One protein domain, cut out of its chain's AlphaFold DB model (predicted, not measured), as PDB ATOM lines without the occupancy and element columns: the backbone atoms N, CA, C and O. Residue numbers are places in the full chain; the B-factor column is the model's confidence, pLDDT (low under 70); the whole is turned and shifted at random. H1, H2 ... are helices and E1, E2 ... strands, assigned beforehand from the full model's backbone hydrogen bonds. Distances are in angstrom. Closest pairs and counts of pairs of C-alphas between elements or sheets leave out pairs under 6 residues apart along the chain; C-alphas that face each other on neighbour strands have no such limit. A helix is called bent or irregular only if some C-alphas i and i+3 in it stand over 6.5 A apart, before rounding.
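AT A GLANCE: This is residues 478 to 589 of the 970 residues of the protein "Hypothetical protein" of Alexandrium monilatum (UniProt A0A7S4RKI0). A short strand, E1, lies in the core between two unnamed stretches paired with it, residues 561 to 562 and 578 to 579, with the long helix H2 nearby. Short helices H3, H5 and H4 follow on towards one end, and E2 with H6 lies towards the other. The printed part has 112 residues, under half in named elements, in the order E1 H1 H2 H3 H4 H5 E2 H6; the class is mostly helix. It is compact, with a radius of gyration of the C-alphas of 13.7 A and spans of 39 by 31 by 26 A.

IN THESE COORDINATES: E1 is residues 489 to 491, beginning at C-alpha 489 (194.764, -2.643, 157.683), and H1 is 493 to 497. H2, residues 510 to 526, is 23.9 A long, with a kink of 33 degrees near residue 520; it is irregular, C-alphas 522 and 525 being 9.4 A apart. H3 is 529 to 535, 10.1 A; H4 is 543 to 548; H5 is 551 to 557, 9.7 A. E2 is 567 to 570, 10.4 A, and H6 is 571 to 574, ending at C-alpha 574 (189.250, -9.527, 152.535).

HOW THE PARTS SIT: E1 and E2 pair with no named strand, but residues 478 to 479 pair antiparallel with 568 to 569 of E2. The closest C-alphas of E1 and H2 are those of Leu 489 and Ile 520, 7.6 A. H1 and E1 meet only through their link, as do E2 and H6. H2, with residues 519 to 520 alone, only just touches H3, with 3 pairs of C-alphas within 8 A, the closest His 519 and Leu 532 at 7.2 A. H5 is close but not clearly touching H3, closest C-alphas Ala 533 and Leu 551, 7.0 A, and H4, Tyr 548 and Val 554, 7.0 A. In H1, H3, H4 and H5 every O i to N i+4 pair is within hydrogen-bond range, in H2 11 of 13; H6 is too short for such a pair.

THE WHOLE: The C-alphas of Arg 541 and Gly 589, the two farthest apart, are 40.2 A apart. The printed part has no cut; the link from H1 to H2 is long. Residues 501 to 506 and 583 to 589 have pLDDT under 70.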
ATOM      1  N   PHE A 478     196.837 -13.217 153.866       95.12
ATOM      2  CA  PHE A 478     197.058 -12.250 154.938       95.12
ATOM      3  C   PHE A 478     197.073 -12.985 156.286       95.12
ATOM      4  O   PHE A 478     196.129 -13.703 156.622       95.12
ATOM      5  N   TRP A 479     198.144 -12.812 157.063       94.44
ATOM      6  CA  TRP A 479     198.349 -13.511 158.336       94.44
ATOM      7  C   TRP A 479     198.985 -12.565 159.363       94.44
ATOM      8  O   TRP A 479     200.182 -12.273 159.314       94.44
ATOM      9  N   CYS A 480     198.189 -12.079 160.319       91.81
ATOM     10  CA  CYS A 480     198.620 -11.091 161.314       91.81
ATOM     11  C   CYS A 480     199.386 -11.729 162.496       91.81
ATOM     12  O   CYS A 480     198.975 -11.649 163.655       91.81
ATOM     13  N   HIS A 481     200.522 -12.372 162.214       93.19
ATOM     14  CA  HIS A 481     201.341 -13.034 163.237       93.19
ATOM     15  C   HIS A 481     202.469 -12.132 163.789       93.19
ATOM     16  O   HIS A 481     203.086 -11.394 163.011       93.19
ATOM     17  N   PRO A 482     202.837 -12.224 165.089       87.56
ATOM     18  CA  PRO A 482     203.969 -11.480 165.650       87.56
ATOM     19  C   PRO A 482     205.312 -11.719 164.942       87.56
ATOM     20  O   PRO A 482     206.078 -10.775 164.770       87.56
ATOM     21  N   GLU A 483     205.589 -12.931 164.438       86.56
ATOM     22  CA  GLU A 483     206.812 -13.194 163.644       86.56
ATOM     23  C   GLU A 483     206.860 -12.445 162.295       86.56
ATOM     24  O   GLU A 483     207.934 -12.304 161.706       86.56
ATOM     25  N   ALA A 484     205.715 -11.950 161.812       79.69
ATOM     26  CA  ALA A 484     205.587 -11.121 160.611       79.69
ATOM     27  C   ALA A 484     205.431  -9.617 160.930       79.69
ATOM     28  O   ALA A 484     205.171  -8.811 160.031       79.69
ATOM     29  N   GLU A 485     205.642  -9.220 162.192       80.19
ATOM     30  CA  GLU A 485     205.490  -7.851 162.718       80.19
ATOM     31  C   GLU A 485     204.023  -7.354 162.759       80.19
ATOM     32  O   GLU A 485     203.797  -6.145 162.832       80.19
ATOM     33  N   CYS A 486     203.037  -8.270 162.733       88.12
ATOM     34  CA  CYS A 486     201.590  -8.009 162.850       88.12
ATOM     35  C   CYS A 486     201.084  -6.819 162.004       88.12
ATOM     36  O   CYS A 486     200.967  -5.689 162.490       88.12
ATOM     37  N   GLU A 487     200.766  -7.080 160.735       91.06
ATOM     38  CA  GLU A 487     200.213  -6.085 159.808       91.06
ATOM     39  C   GLU A 487     198.825  -5.580 160.241       91.06
ATOM     40  O   GLU A 487     198.003  -6.328 160.774       91.06
ATOM     41  N   ILE A 488     198.573  -4.289 160.013       94.75
ATOM     42  CA  ILE A 488     197.327  -3.602 160.370       94.75
ATOM     43  C   ILE A 488     196.754  -2.971 159.104       94.75
ATOM     44  O   ILE A 488     197.440  -2.196 158.440       94.75
ATOM     45  N   LEU A 489     195.489  -3.257 158.799       95.62
ATOM     46  CA  LEU A 489     194.764  -2.643 157.683       95.62
ATOM     47  C   LEU A 489     193.605  -1.786 158.210       95.62
ATOM     48  O   LEU A 489     193.207  -1.901 159.372       95.62
ATOM     49  N   LEU A 490     193.048  -0.930 157.358       96.06
ATOM     50  CA  LEU A 490     191.801  -0.214 157.642       96.06
ATOM     51  C   LEU A 490     190.622  -0.995 157.063       96.06
ATOM     52  O   LEU A 490     190.772  -1.706 156.069       96.06
ATOM     53  N   ARG A 491     189.449  -0.885 157.687       95.44
ATOM     54  CA  ARG A 491     188.202  -1.461 157.167       95.44
ATOM     55  C   ARG A 491     187.499  -0.459 156.263       95.44
ATOM     56  O   ARG A 491     187.394   0.714 156.613       95.44
ATOM     57  N   THR A 492     186.938  -0.947 155.159       95.75
ATOM     58  CA  THR A 492     185.976  -0.169 154.364       95.75
ATOM     59  C   THR A 492     184.720   0.118 155.205       95.75
ATOM     60  O   THR A 492     184.465  -0.588 156.188       95.75
ATOM     61  N   PRO A 493     183.849   1.069 154.817       93.56
ATOM     62  CA  PRO A 493     182.560   1.265 155.488       93.56
ATOM     63  C   PRO A 493     181.708  -0.018 155.574       93.56
ATOM     64  O   PRO A 493     181.025  -0.241 156.575       93.56
ATOM     65  N   ALA A 494     181.797  -0.904 154.573       92.06
ATOM     66  CA  ALA A 494     181.139  -2.210 154.582       92.06
ATOM     67  C   ALA A 494     181.799  -3.183 155.581       92.06
ATOM     68  O   ALA A 494     181.108  -3.772 156.416       92.06
ATOM     69  N   GLY A 495     183.130  -3.302 155.569       92.56
ATOM     70  CA  GLY A 495     183.875  -4.132 156.523       92.56
ATOM     71  C   GLY A 495     183.772  -3.651 157.976       92.56
ATOM     72  O   GLY A 495     183.872  -4.460 158.901       92.56
ATOM     73  N   ALA A 496     183.527  -2.356 158.193       91.31
ATOM     74  CA  ALA A 496     183.232  -1.764 159.497       91.31
ATOM     75  C   ALA A 496     181.794  -2.062 159.961       91.31
ATOM     76  O   ALA A 496     181.564  -2.312 161.147       91.31
ATOM     77  N   ALA A 497     180.827  -2.103 159.037       88.75
ATOM     78  CA  ALA A 497     179.453  -2.516 159.328       88.75
ATOM     79  C   ALA A 497     179.355  -4.013 159.682       88.75
ATOM     80  O   ALA A 497     178.627  -4.370 160.611       88.75
ATOM     81  N   GLN A 498     180.135  -4.864 159.004       85.81
ATOM     82  CA  GLN A 498     180.256  -6.303 159.280       85.81
ATOM     83  C   GLN A 498     181.100  -6.641 160.526       85.81
ATOM     84  O   GLN A 498     181.215  -7.811 160.890       85.81
ATOM     85  N   HIS A 499     181.709  -5.657 161.198       80.62
ATOM     86  CA  HIS A 499     182.543  -5.911 162.373       80.62
ATOM     87  C   HIS A 499     181.736  -6.619 163.484       80.62
ATOM     88  O   HIS A 499     180.708  -6.081 163.921       80.62
ATOM     89  N   PRO A 500     182.189  -7.787 163.987       71.50
ATOM     90  CA  PRO A 500     181.375  -8.622 164.860       71.50
ATOM     91  C   PRO A 500     180.981  -7.908 166.157       71.50
ATOM     92  O   PRO A 500     181.723  -7.091 166.721       71.50
ATOM     93  N   ARG A 501     179.770  -8.222 166.626       58.81
ATOM     94  CA  ARG A 501     179.180  -7.709 167.866       58.81
ATOM     95  C   ARG A 501     178.866  -8.894 168.794       58.81
ATOM     96  O   ARG A 501     178.265  -9.845 168.303       58.81
ATOM     97  N   PRO A 502     179.174  -8.834 170.103       51.66
ATOM     98  CA  PRO A 502     179.854  -7.760 170.823       51.66
ATOM     99  C   PRO A 502     181.349  -8.063 171.045       51.66
ATOM    100  O   PRO A 502     181.710  -8.775 171.976       51.66
ATOM    101  N   LEU A 503     182.237  -7.439 170.265       58.03
ATOM    102  CA  LEU A 503     183.581  -7.139 170.774       58.03
ATOM    103  C   LEU A 503     183.496  -5.979 171.790       58.03
ATOM    104  O   LEU A 503     182.563  -5.167 171.702       58.03
ATOM    105  N   PRO A 504     184.408  -5.899 172.778       56.44
ATOM    106  CA  PRO A 504     184.346  -4.880 173.819       56.44
ATOM    107  C   PRO A 504     184.425  -3.480 173.202       56.44
ATOM    108  O   PRO A 504     185.348  -3.172 172.451       56.44
ATOM    109  N   LYS A 505     183.461  -2.615 173.543       58.56
ATOM    110  CA  LYS A 505     183.492  -1.195 173.171       58.56
ATOM    111  C   LYS A 505     184.617  -0.500 173.944       58.56
ATOM    112  O   LYS A 505     184.380   0.035 175.025       58.56
ATOM    113  N   VAL A 506     185.831  -0.514 173.402       68.12
ATOM    114  CA  VAL A 506     186.948   0.254 173.957       68.12
ATOM    115  C   VAL A 506     186.632   1.738 173.773       68.12
ATOM    116  O   VAL A 506     186.635   2.247 172.654       68.12
ATOM    117  N   TYR A 507     186.315   2.433 174.865       79.31
ATOM    118  CA  TYR A 507     186.067   3.871 174.832       79.31
ATOM    119  C   TYR A 507     187.404   4.611 174.727       79.31
ATOM    120  O   TYR A 507     188.093   4.822 175.725       79.31
ATOM    121  N   LEU A 508     187.789   4.981 173.506       88.88
ATOM    122  CA  LEU A 508     188.897   5.902 173.265       88.88
ATOM    123  C   LEU A 508     188.378   7.334 173.181       88.88
ATOM    124  O   LEU A 508     187.337   7.596 172.583       88.88
ATOM    125  N   HIS A 509     189.146   8.268 173.740       92.88
ATOM    126  CA  HIS A 509     188.913   9.691 173.515       92.88
ATOM    127  C   HIS A 509     189.094  10.009 172.025       92.88
ATOM    128  O   HIS A 509     190.042   9.521 171.403       92.88
ATOM    129  N   GLU A 510     188.214  10.834 171.455       91.19
ATOM    130  CA  GLU A 510     188.113  11.028 170.003       91.19
ATOM    131  C   GLU A 510     189.452  11.435 169.366       91.19
ATOM    132  O   GLU A 510     189.876  10.843 168.378       91.19
ATOM    133  N   GLN A 511     190.191  12.353 169.994       93.69
ATOM    134  CA  GLN A 511     191.516  12.779 169.524       93.69
ATOM    135  C   GLN A 511     192.532  11.622 169.438       93.69
ATOM    136  O   GLN A 511     193.400  11.623 168.566       93.69
ATOM    137  N   VAL A 512     192.440  10.621 170.323       93.88
ATOM    138  CA  VAL A 512     193.324   9.440 170.322       93.88
ATOM    139  C   VAL A 512     192.926   8.481 169.199       93.88
ATOM    140  O   VAL A 512     193.803   7.961 168.510       93.88
ATOM    141  N   HIS A 513     191.623   8.292 168.972       95.06
ATOM    142  CA  HIS A 513     191.084   7.501 167.858       95.06
ATOM    143  C   HIS A 513     191.436   8.122 166.501       95.06
ATOM    144  O   HIS A 513     192.072   7.463 165.678       95.06
ATOM    145  N   GLN A 514     191.150   9.414 166.310       95.12
ATOM    146  CA  GLN A 514     191.534  10.172 165.116       95.12
ATOM    147  C   GLN A 514     193.051  10.114 164.872       95.12
ATOM    148  O   GLN A 514     193.479   9.812 163.755       95.12
ATOM    149  N   LYS A 515     193.882  10.327 165.908       96.00
ATOM    150  CA  LYS A 515     195.349  10.239 165.796       96.00
ATOM    151  C   LYS A 515     195.810   8.838 165.390       96.00
ATOM    152  O   LYS A 515     196.672   8.729 164.518       96.00
ATOM    153  N   LEU A 516     195.248   7.783 165.981       96.81
ATOM    154  CA  LEU A 516     195.572   6.390 165.656       96.81
ATOM    155  C   LEU A 516     195.234   6.070 164.192       96.81
ATOM    156  O   LEU A 516     196.097   5.566 163.472       96.81
ATOM    157  N   LEU A 517     194.035   6.431 163.721       96.31
ATOM    158  CA  LEU A 517     193.635   6.218 162.324       96.31
ATOM    159  C   LEU A 517     194.486   7.042 161.346       96.31
ATOM    160  O   LEU A 517     194.883   6.529 160.301       96.31
ATOM    161  N   ALA A 518     194.828   8.287 161.691       96.19
ATOM    162  CA  ALA A 518     195.734   9.113 160.891       96.19
ATOM    163  C   ALA A 518     197.136   8.486 160.763       96.19
ATOM    164  O   ALA A 518     197.706   8.489 159.672       96.19
ATOM    165  N   HIS A 519     197.668   7.887 161.836       96.56
ATOM    166  CA  HIS A 519     198.962   7.201 161.787       96.56
ATOM    167  C   HIS A 519     198.901   5.955 160.895       96.56
ATOM    168  O   HIS A 519     199.755   5.814 160.022       96.56
ATOM    169  N   ILE A 520     197.868   5.108 161.021       96.00
ATOM    170  CA  ILE A 520     197.691   3.935 160.140       96.00
ATOM    171  C   ILE A 520     197.623   4.375 158.667       96.00
ATOM    172  O   ILE A 520     198.380   3.853 157.848       96.00
ATOM    173  N   ARG A 521     196.814   5.398 158.340       94.69
ATOM    174  CA  ARG A 521     196.742   5.974 156.981       94.69
ATOM    175  C   ARG A 521     198.107   6.450 156.477       94.69
ATOM    176  O   ARG A 521     198.495   6.092 155.373       94.69
ATOM    177  N   SER A 522     198.861   7.196 157.289       94.44
ATOM    178  CA  SER A 522     200.189   7.703 156.893       94.44
ATOM    179  C   SER A 522     201.249   6.612 156.686       94.44
ATOM    180  O   SER A 522     202.256   6.852 156.024       94.44
ATOM    181  N   MET A 523     201.048   5.418 157.255       93.56
ATOM    182  CA  MET A 523     202.005   4.316 157.172       93.56
ATOM    183  C   MET A 523     201.769   3.403 155.958       93.56
ATOM    184  O   MET A 523     202.708   2.723 155.536       93.56
ATOM    185  N   GLY A 524     200.559   3.372 155.386       91.94
ATOM    186  CA  GLY A 524     200.227   2.504 154.247       91.94
ATOM    187  C   GLY A 524     200.594   1.038 154.517       91.94
ATOM    188  O   GLY A 524     200.385   0.537 155.618       91.94
ATOM    189  N   SER A 525     201.234   0.350 153.561       86.69
ATOM    190  CA  SER A 525     201.668  -1.052 153.754       86.69
ATOM    191  C   SER A 525     202.745  -1.248 154.834       86.69
ATOM    192  O   SER A 525     203.076  -2.377 155.192       86.69
ATOM    193  N   LYS A 526     203.301  -0.163 155.386       87.94
ATOM    194  CA  LYS A 526     204.261  -0.206 156.499       87.94
ATOM    195  C   LYS A 526     203.552  -0.180 157.866       87.94
ATOM    196  O   LYS A 526     204.245  -0.242 158.885       87.94
ATOM    197  N   ALA A 527     202.211  -0.117 157.895       92.69
ATOM    198  CA  ALA A 527     201.361  -0.194 159.087       92.69
ATOM    199  C   ALA A 527     201.487  -1.562 159.781       92.69
ATOM    200  O   ALA A 527     200.888  -2.561 159.394       92.69
ATOM    201  N   LYS A 528     202.318  -1.590 160.823       94.62
ATOM    202  CA  LYS A 528     202.709  -2.787 161.575       94.62
ATOM    203  C   LYS A 528     202.695  -2.489 163.066       94.62
ATOM    204  O   LYS A 528     203.043  -1.372 163.467       94.62
ATOM    205  N   TYR A 529     202.312  -3.476 163.873       95.19
ATOM    206  CA  TYR A 529     201.987  -3.303 165.290       95.19
ATOM    207  C   TYR A 529     203.056  -2.547 166.089       95.19
ATOM    208  O   TYR A 529     202.760  -1.504 166.673       95.19
ATOM    209  N   ASP A 530     204.309  -3.005 166.055       93.06
ATOM    210  CA  ASP A 530     205.390  -2.392 166.840       93.06
ATOM    211  C   ASP A 530     205.745  -0.977 166.362       93.06
ATOM    212  O   ASP A 530     206.112  -0.113 167.161       93.06
ATOM    213  N   LYS A 531     205.585  -0.704 165.059       94.69
ATOM    214  CA  LYS A 531     205.841   0.620 164.471       94.69
ATOM    215  C   LYS A 531     204.752   1.616 164.874       94.69
ATOM    216  O   LYS A 531     205.077   2.740 165.252       94.69
ATOM    217  N   LEU A 532     203.483   1.194 164.874       95.88
ATOM    218  CA  LEU A 532     202.364   2.008 165.359       95.88
ATOM    219  C   LEU A 532     202.458   2.235 166.879       95.88
ATOM    220  O   LEU A 532     202.285   3.362 167.343       95.88
ATOM    221  N   ALA A 533     202.808   1.199 167.650       95.44
ATOM    222  CA  ALA A 533     203.055   1.311 169.087       95.44
ATOM    223  C   ALA A 533     204.199   2.290 169.400       95.44
ATOM    224  O   ALA A 533     204.078   3.098 170.320       95.44
ATOM    225  N   GLY A 534     205.281   2.256 168.614       94.44
ATOM    226  CA  GLY A 534     206.382   3.215 168.701       94.44
ATOM    227  C   GLY A 534     205.943   4.648 168.397       94.44
ATOM    228  O   GLY A 534     206.153   5.533 169.224       94.44
ATOM    229  N   ALA A 535     205.285   4.873 167.255       95.31
ATOM    230  CA  ALA A 535     204.880   6.205 166.797       95.31
ATOM    231  C   ALA A 535     203.819   6.871 167.697       95.31
ATOM    232  O   ALA A 535     203.887   8.072 167.955       95.31
ATOM    233  N   LEU A 536     202.873   6.095 168.237       95.06
ATOM    234  CA  LEU A 536     201.899   6.587 169.221       95.06
ATOM    235  C   LEU A 536     202.474   6.678 170.648       95.06
ATOM    236  O   LEU A 536     201.794   7.171 171.547       95.06
ATOM    237  N   GLY A 537     203.699   6.197 170.881       95.12
ATOM    238  CA  GLY A 537     204.324   6.163 172.204       95.12
ATOM    239  C   GLY A 537     203.692   5.158 173.176       95.12
ATOM    240  O   GLY A 537     203.898   5.294 174.382       95.12
ATOM    241  N   TRP A 538     202.965   4.146 172.684       95.75
ATOM    242  CA  TRP A 538     202.114   3.186 173.420       95.75
ATOM    243  C   TRP A 538     202.895   2.128 174.235       95.75
ATOM    244  O   TRP A 538     202.571   0.939 174.288       95.75
ATOM    245  N   ASN A 539     203.983   2.556 174.867       91.12
ATOM    246  CA  ASN A 539     204.921   1.711 175.593       91.12
ATOM    247  C   ASN A 539     204.383   1.264 176.970       91.12
ATOM    248  O   ASN A 539     203.363   1.756 177.458       91.12
ATOM    249  N   ALA A 540     205.105   0.356 177.635       84.62
ATOM    250  CA  ALA A 540     204.734  -0.231 178.928       84.62
ATOM    251  C   ALA A 540     204.511   0.771 180.084       84.62
ATOM    252  O   ALA A 540     203.860   0.418 181.062       84.62
ATOM    253  N   ARG A 541     205.033   2.003 179.987       89.31
ATOM    254  CA  ARG A 541     204.870   3.071 180.990       89.31
ATOM    255  C   ARG A 541     203.895   4.175 180.560       89.31
ATOM    256  O   ARG A 541     203.607   5.053 181.367       89.31
ATOM    257  N   SER A 542     203.420   4.147 179.312       93.12
ATOM    258  CA  SER A 542     202.602   5.210 178.718       93.12
ATOM    259  C   SER A 542     201.224   5.340 179.367       93.12
ATOM    260  O   SER A 542     200.597   4.350 179.745       93.12
ATOM    261  N   GLU A 543     200.728   6.572 179.446       92.88
ATOM    262  CA  GLU A 543     199.393   6.867 179.976       92.88
ATOM    263  C   GLU A 543     198.294   6.310 179.069       92.88
ATOM    264  O   GLU A 543     197.333   5.742 179.574       92.88
ATOM    265  N   LEU A 544     198.497   6.320 177.744       92.44
ATOM    266  CA  LEU A 544     197.613   5.651 176.781       92.44
ATOM    267  C   LEU A 544     197.428   4.160 177.107       92.44
ATOM    268  O   LEU A 544     196.302   3.664 177.092       92.44
ATOM    269  N   ARG A 545     198.508   3.449 177.474       93.81
ATOM    270  CA  ARG A 545     198.416   2.040 177.887       93.81
ATOM    271  C   ARG A 545     197.732   1.859 179.244       93.81
ATOM    272  O   ARG A 545     197.060   0.849 179.436       93.81
ATOM    273  N   LYS A 546     197.896   2.800 180.178       92.56
ATOM    274  CA  LYS A 546     197.204   2.768 181.480       92.56
ATOM    275  C   LYS A 546     195.701   3.034 181.339       92.56
ATOM    276  O   LYS A 546     194.917   2.366 181.999       92.56
ATOM    277  N   ALA A 547     195.314   3.982 180.484       92.50
ATOM    278  CA  ALA A 547     193.933   4.430 180.319       92.50
ATOM    279  C   ALA A 547     193.092   3.514 179.412       92.50
ATOM    280  O   ALA A 547     191.932   3.258 179.715       92.50
ATOM    281  N   TYR A 548     193.670   3.008 178.315       92.25
ATOM    282  CA  TYR A 548     192.938   2.246 177.287       92.25
ATOM    283  C   TYR A 548     193.411   0.789 177.135       92.25
ATOM    284  O   TYR A 548     192.899   0.055 176.292       92.25
ATOM    285  N   GLY A 549     194.392   0.352 177.931       93.56
ATOM    286  CA  GLY A 549     194.945  -1.001 177.877       93.56
ATOM    287  C   GLY A 549     196.004  -1.212 176.787       93.56
ATOM    288  O   GLY A 549     196.639  -0.284 176.275       93.56
ATOM    289  N   THR A 550     196.271  -2.475 176.448       94.00
ATOM    290  CA  THR A 550     197.277  -2.817 175.431       94.00
ATOM    291  C   THR A 550     196.779  -2.469 174.030       94.00
ATOM    292  O   THR A 550     195.618  -2.697 173.696       94.00
ATOM    293  N   LEU A 551     197.677  -1.971 173.168       94.88
ATOM    294  CA  LEU A 551     197.321  -1.602 171.795       94.88
ATOM    295  C   LEU A 551     196.712  -2.787 171.015       94.88
ATOM    296  O   LEU A 551     195.842  -2.578 170.181       94.88
ATOM    297  N   ARG A 552     197.096  -4.037 171.329       93.12
ATOM    298  CA  ARG A 552     196.508  -5.256 170.740       93.12
ATOM    299  C   ARG A 552     194.997  -5.365 171.006       93.12
ATOM    300  O   ARG A 552     194.258  -5.733 170.102       93.12
ATOM    301  N   VAL A 553     194.547  -5.030 172.220       91.19
ATOM    302  CA  VAL A 553     193.120  -5.039 172.602       91.19
ATOM    303  C   VAL A 553     192.389  -3.833 172.011       91.19
ATOM    304  O   VAL A 553     191.270  -3.979 171.531       91.19
ATOM    305  N   VAL A 554     193.040  -2.666 171.977       94.06
ATOM    306  CA  VAL A 554     192.518  -1.453 171.324       94.06
ATOM    307  C   VAL A 554     192.234  -1.701 169.840       94.06
ATOM    308  O   VAL A 554     191.107  -1.502 169.402       94.06
ATOM    309  N   LEU A 555     193.221  -2.180 169.074       94.62
ATOM    310  CA  LEU A 555     193.080  -2.417 167.632       94.62
ATOM    311  C   LEU A 555     192.017  -3.480 167.320       94.62
ATOM    312  O   LEU A 555     191.248  -3.299 166.384       94.62
ATOM    313  N   ALA A 556     191.928  -4.542 168.129       91.19
ATOM    314  CA  ALA A 556     190.898  -5.574 167.991       91.19
ATOM    315  C   ALA A 556     189.477  -5.098 168.378       91.19
ATOM    316  O   ALA A 556     188.501  -5.771 168.059       91.19
ATOM    317  N   GLY A 557     189.343  -3.964 169.076       90.06
ATOM    318  CA  GLY A 557     188.054  -3.352 169.421       90.06
ATOM    319  C   GLY A 557     187.590  -2.246 168.463       90.06
ATOM    320  O   GLY A 557     186.450  -1.788 168.581       90.06
ATOM    321  N   LEU A 558     188.445  -1.794 167.537       92.25
ATOM    322  CA  LEU A 558     188.168  -0.664 166.645       92.25
ATOM    323  C   LEU A 558     187.505  -1.100 165.335       92.25
ATOM    324  O   LEU A 558     188.077  -1.835 164.535       92.25
ATOM    325  N   ARG A 559     186.311  -0.557 165.068       92.31
ATOM    326  CA  ARG A 559     185.498  -0.913 163.893       92.31
ATOM    327  C   ARG A 559     186.082  -0.459 162.566       92.31
ATOM    328  O   ARG A 559     185.711  -1.000 161.533       92.31
ATOM    329  N   GLU A 560     186.969   0.522 162.594       94.69
ATOM    330  CA  GLU A 560     187.623   1.100 161.421       94.69
ATOM    331  C   GLU A 560     188.944   0.377 161.093       94.69
ATOM    332  O   GLU A 560     189.593   0.694 160.098       94.69
ATOM    333  N   VAL A 561     189.353  -0.595 161.918       95.00
ATOM    334  CA  VAL A 561     190.637  -1.299 161.827       95.00
ATOM    335  C   VAL A 561     190.410  -2.790 161.582       95.00
ATOM    336  O   VAL A 561     189.550  -3.428 162.191       95.00
ATOM    337  N   PHE A 562     191.198  -3.379 160.686       95.19
ATOM    338  CA  PHE A 562     191.279  -4.824 160.522       95.19
ATOM    339  C   PHE A 562     192.560  -5.341 161.178       95.19
ATOM    340  O   PHE A 562     193.673  -5.091 160.708       95.19
ATOM    341  N   PHE A 563     192.380  -6.048 162.291       94.69
ATOM    342  CA  PHE A 563     193.448  -6.638 163.085       94.69
ATOM    343  C   PHE A 563     192.919  -7.900 163.785       94.69
ATOM    344  O   PHE A 563     192.344  -7.822 164.869       94.69
ATOM    345  N   ASP A 564     193.094  -9.063 163.151       94.12
ATOM    346  CA  ASP A 564     192.786 -10.372 163.741       94.12
ATOM    347  C   ASP A 564     194.064 -11.235 163.786       94.12
ATOM    348  O   ASP A 564     194.505 -11.736 162.751       94.12
ATOM    349  N   PRO A 565     194.699 -11.379 164.966       93.62
ATOM    350  CA  PRO A 565     195.897 -12.192 165.173       93.62
ATOM    351  C   PRO A 565     195.587 -13.630 165.648       93.62
ATOM    352  O   PRO A 565     196.448 -14.258 166.270       93.62
ATOM    353  N   ALA A 566     194.358 -14.117 165.448       93.19
ATOM    354  CA  ALA A 566     193.934 -15.497 165.715       93.19
ATOM    355  C   ALA A 566     193.515 -16.247 164.432       93.19
ATOM    356  O   ALA A 566     193.397 -17.473 164.442       93.19
ATOM    357  N   ARG A 567     193.308 -15.527 163.322       95.69
ATOM    358  CA  ARG A 567     192.874 -16.076 162.032       95.69
ATOM    359  C   ARG A 567     193.841 -15.756 160.891       95.69
ATOM    360  O   ARG A 567     194.608 -14.792 160.925       95.69
ATOM    361  N   ILE A 568     193.773 -16.594 159.868       96.19
ATOM    362  CA  ILE A 568     194.525 -16.535 158.617       96.19
ATOM    363  C   ILE A 568     193.500 -16.351 157.494       96.19
ATOM    364  O   ILE A 568     192.449 -16.989 157.522       96.19
ATOM    365  N   TYR A 569     193.786 -15.489 156.519       97.06
ATOM    366  CA  TYR A 569     192.822 -15.107 155.484       97.06
ATOM    367  C   TYR A 569     193.416 -15.211 154.082       97.06
ATOM    368  O   TYR A 569     194.528 -14.739 153.853       97.06
ATOM    369  N   LEU A 570     192.660 -15.703 153.100       96.69
ATOM    370  CA  LEU A 570     192.968 -15.398 151.700       96.69
ATOM    371  C   LEU A 570     192.719 -13.908 151.458       96.69
ATOM    372  O   LEU A 570     191.680 -13.382 151.854       96.69
ATOM    373  N   LYS A 571     193.615 -13.220 150.742       95.56
ATOM    374  CA  LYS A 571     193.418 -11.788 150.449       95.56
ATOM    375  C   LYS A 571     192.123 -11.527 149.672       95.56
ATOM    376  O   LYS A 571     191.461 -10.535 149.947       95.56
ATOM    377  N   ARG A 572     191.705 -12.469 148.812       94.75
ATOM    378  CA  ARG A 572     190.412 -12.421 148.099       94.75
ATOM    379  C   ARG A 572     189.180 -12.447 149.012       94.75
ATOM    380  O   ARG A 572     188.157 -11.900 148.638       94.75
ATOM    381  N   ALA A 573     189.283 -13.022 150.214       95.31
ATOM    382  CA  ALA A 573     188.207 -13.014 151.213       95.31
ATOM    383  C   ALA A 573     188.182 -11.724 152.063       95.31
ATOM    384  O   ALA A 573     187.243 -11.497 152.822       95.31
ATOM    385  N   LEU A 574     189.205 -10.867 151.939       95.12
ATOM    386  CA  LEU A 574     189.250  -9.527 152.535       95.12
ATOM    387  C   LEU A 574     188.986  -8.408 151.514       95.12
ATOM    388  O   LEU A 574     188.736  -7.271 151.920       95.12
ATOM    389  N   ASP A 575     189.025  -8.707 150.213       93.19
ATOM    390  CA  ASP A 575     188.696  -7.757 149.149       93.19
ATOM    391  C   ASP A 575     187.258  -7.220 149.371       93.19
ATOM    392  O   ASP A 575     186.304  -7.971 149.553       93.19
ATOM    393  N   GLY A 576     187.113  -5.892 149.463       92.31
ATOM    394  CA  GLY A 576     185.858  -5.216 149.834       92.31
ATOM    395  C   GLY A 576     185.619  -5.033 151.345       92.31
ATOM    396  O   GLY A 576     184.889  -4.115 151.728       92.31
ATOM    397  N   LEU A 577     186.268  -5.814 152.217       94.50
ATOM    398  CA  LEU A 577     186.232  -5.628 153.679       94.50
ATOM    399  C   LEU A 577     187.321  -4.670 154.176       94.50
ATOM    400  O   LEU A 577     187.096  -3.930 155.139       94.50
ATOM    401  N   VAL A 578     188.492  -4.675 153.533       95.81
ATOM    402  CA  VAL A 578     189.651  -3.849 153.909       95.81
ATOM    403  C   VAL A 578     190.052  -2.866 152.813       95.81
ATOM    404  O   VAL A 578     189.907  -3.134 151.621       95.81
ATOM    405  N   GLU A 579     190.582  -1.719 153.229       94.00
ATOM    406  CA  GLU A 579     191.246  -0.760 152.349       94.00
ATOM    407  C   GLU A 579     192.702  -1.213 152.159       94.00
ATOM    408  O   GLU A 579     193.535  -1.069 153.059       94.00
ATOM    409  N   TRP A 580     193.020  -1.798 151.000       91.69
ATOM    410  CA  TRP A 580     194.400  -2.175 150.684       91.69
ATOM    411  C   TRP A 580     195.268  -0.927 150.448       91.69
ATOM    412  O   TRP A 580     194.881  -0.050 149.674       91.69
ATOM    413  N   PRO A 581     196.455  -0.830 151.072       85.56
ATOM    414  CA  PRO A 581     197.303   0.346 150.948       85.56
ATOM    415  C   PRO A 581     197.961   0.432 149.563       85.56
ATOM    416  O   PRO A 581     198.803  -0.391 149.197       85.56
ATOM    417  N   VAL A 582     197.596   1.475 148.816       74.19
ATOM    418  CA  VAL A 582     198.097   1.758 147.465       74.19
ATOM    419  C   VAL A 582     199.509   2.356 147.531       74.19
ATOM    420  O   VAL A 582     199.698   3.568 147.597       74.19
ATOM    421  N   ASN A 583     200.518   1.486 147.523       56.91
ATOM    422  CA  ASN A 583     201.933   1.852 147.416       56.91
ATOM    423  C   ASN A 583     202.441   1.692 145.966       56.91
ATOM    424  O   ASN A 583     201.902   0.889 145.213       56.91
ATOM    425  N   ARG A 584     203.566   2.342 145.614       49.06
ATOM    426  CA  ARG A 584     204.297   2.115 144.339       49.06
ATOM    427  C   ARG A 584     204.743   0.657 144.107       49.06
ATOM    428  O   ARG A 584     205.008   0.280 142.978       49.06
ATOM    429  N   GLU A 585     204.815  -0.135 145.174       48.97
ATOM    430  CA  GLU A 585     205.172  -1.566 145.195       48.97
ATOM    431  C   GLU A 585     203.974  -2.437 145.652       48.97
ATOM    432  O   GLU A 585     204.134  -3.596 146.031       48.97
ATOM    433  N   GLY A 586     202.776  -1.847 145.748       45.41
ATOM    434  CA  GLY A 586     201.593  -2.471 146.342       45.41
ATOM    435  C   GLY A 586     200.906  -3.479 145.420       45.41
ATOM    436  O   GLY A 586     200.979  -3.374 144.198       45.41
ATOM    437  N   ARG A 587     200.185  -4.439 146.018       51.25
ATOM    438  CA  ARG A 587     199.297  -5.364 145.291       51.25
ATOM    439  C   ARG A 587     198.301  -4.537 144.469       51.25
ATOM    440  O   ARG A 587     197.499  -3.809 145.051       51.25
ATOM    441  N   LEU A 588     198.360  -4.685 143.146       47.31
ATOM    442  CA  LEU A 588     197.347  -4.190 142.213       47.31
ATOM    443  C   LEU A 588     195.946  -4.590 142.711       47.31
ATOM    444  O   LEU A 588     195.759  -5.703 143.211       47.31
ATOM    445  N   GLY A 589     194.973  -3.680 142.613       45.06
ATOM    446  CA  GLY A 589     193.593  -3.973 143.019       45.06
ATOM    447  C   GLY A 589     193.001  -5.127 142.194       45.06
ATOM    448  O   GLY A 589     193.543  -5.440 141.134       45.06
TER     449      GLY A 589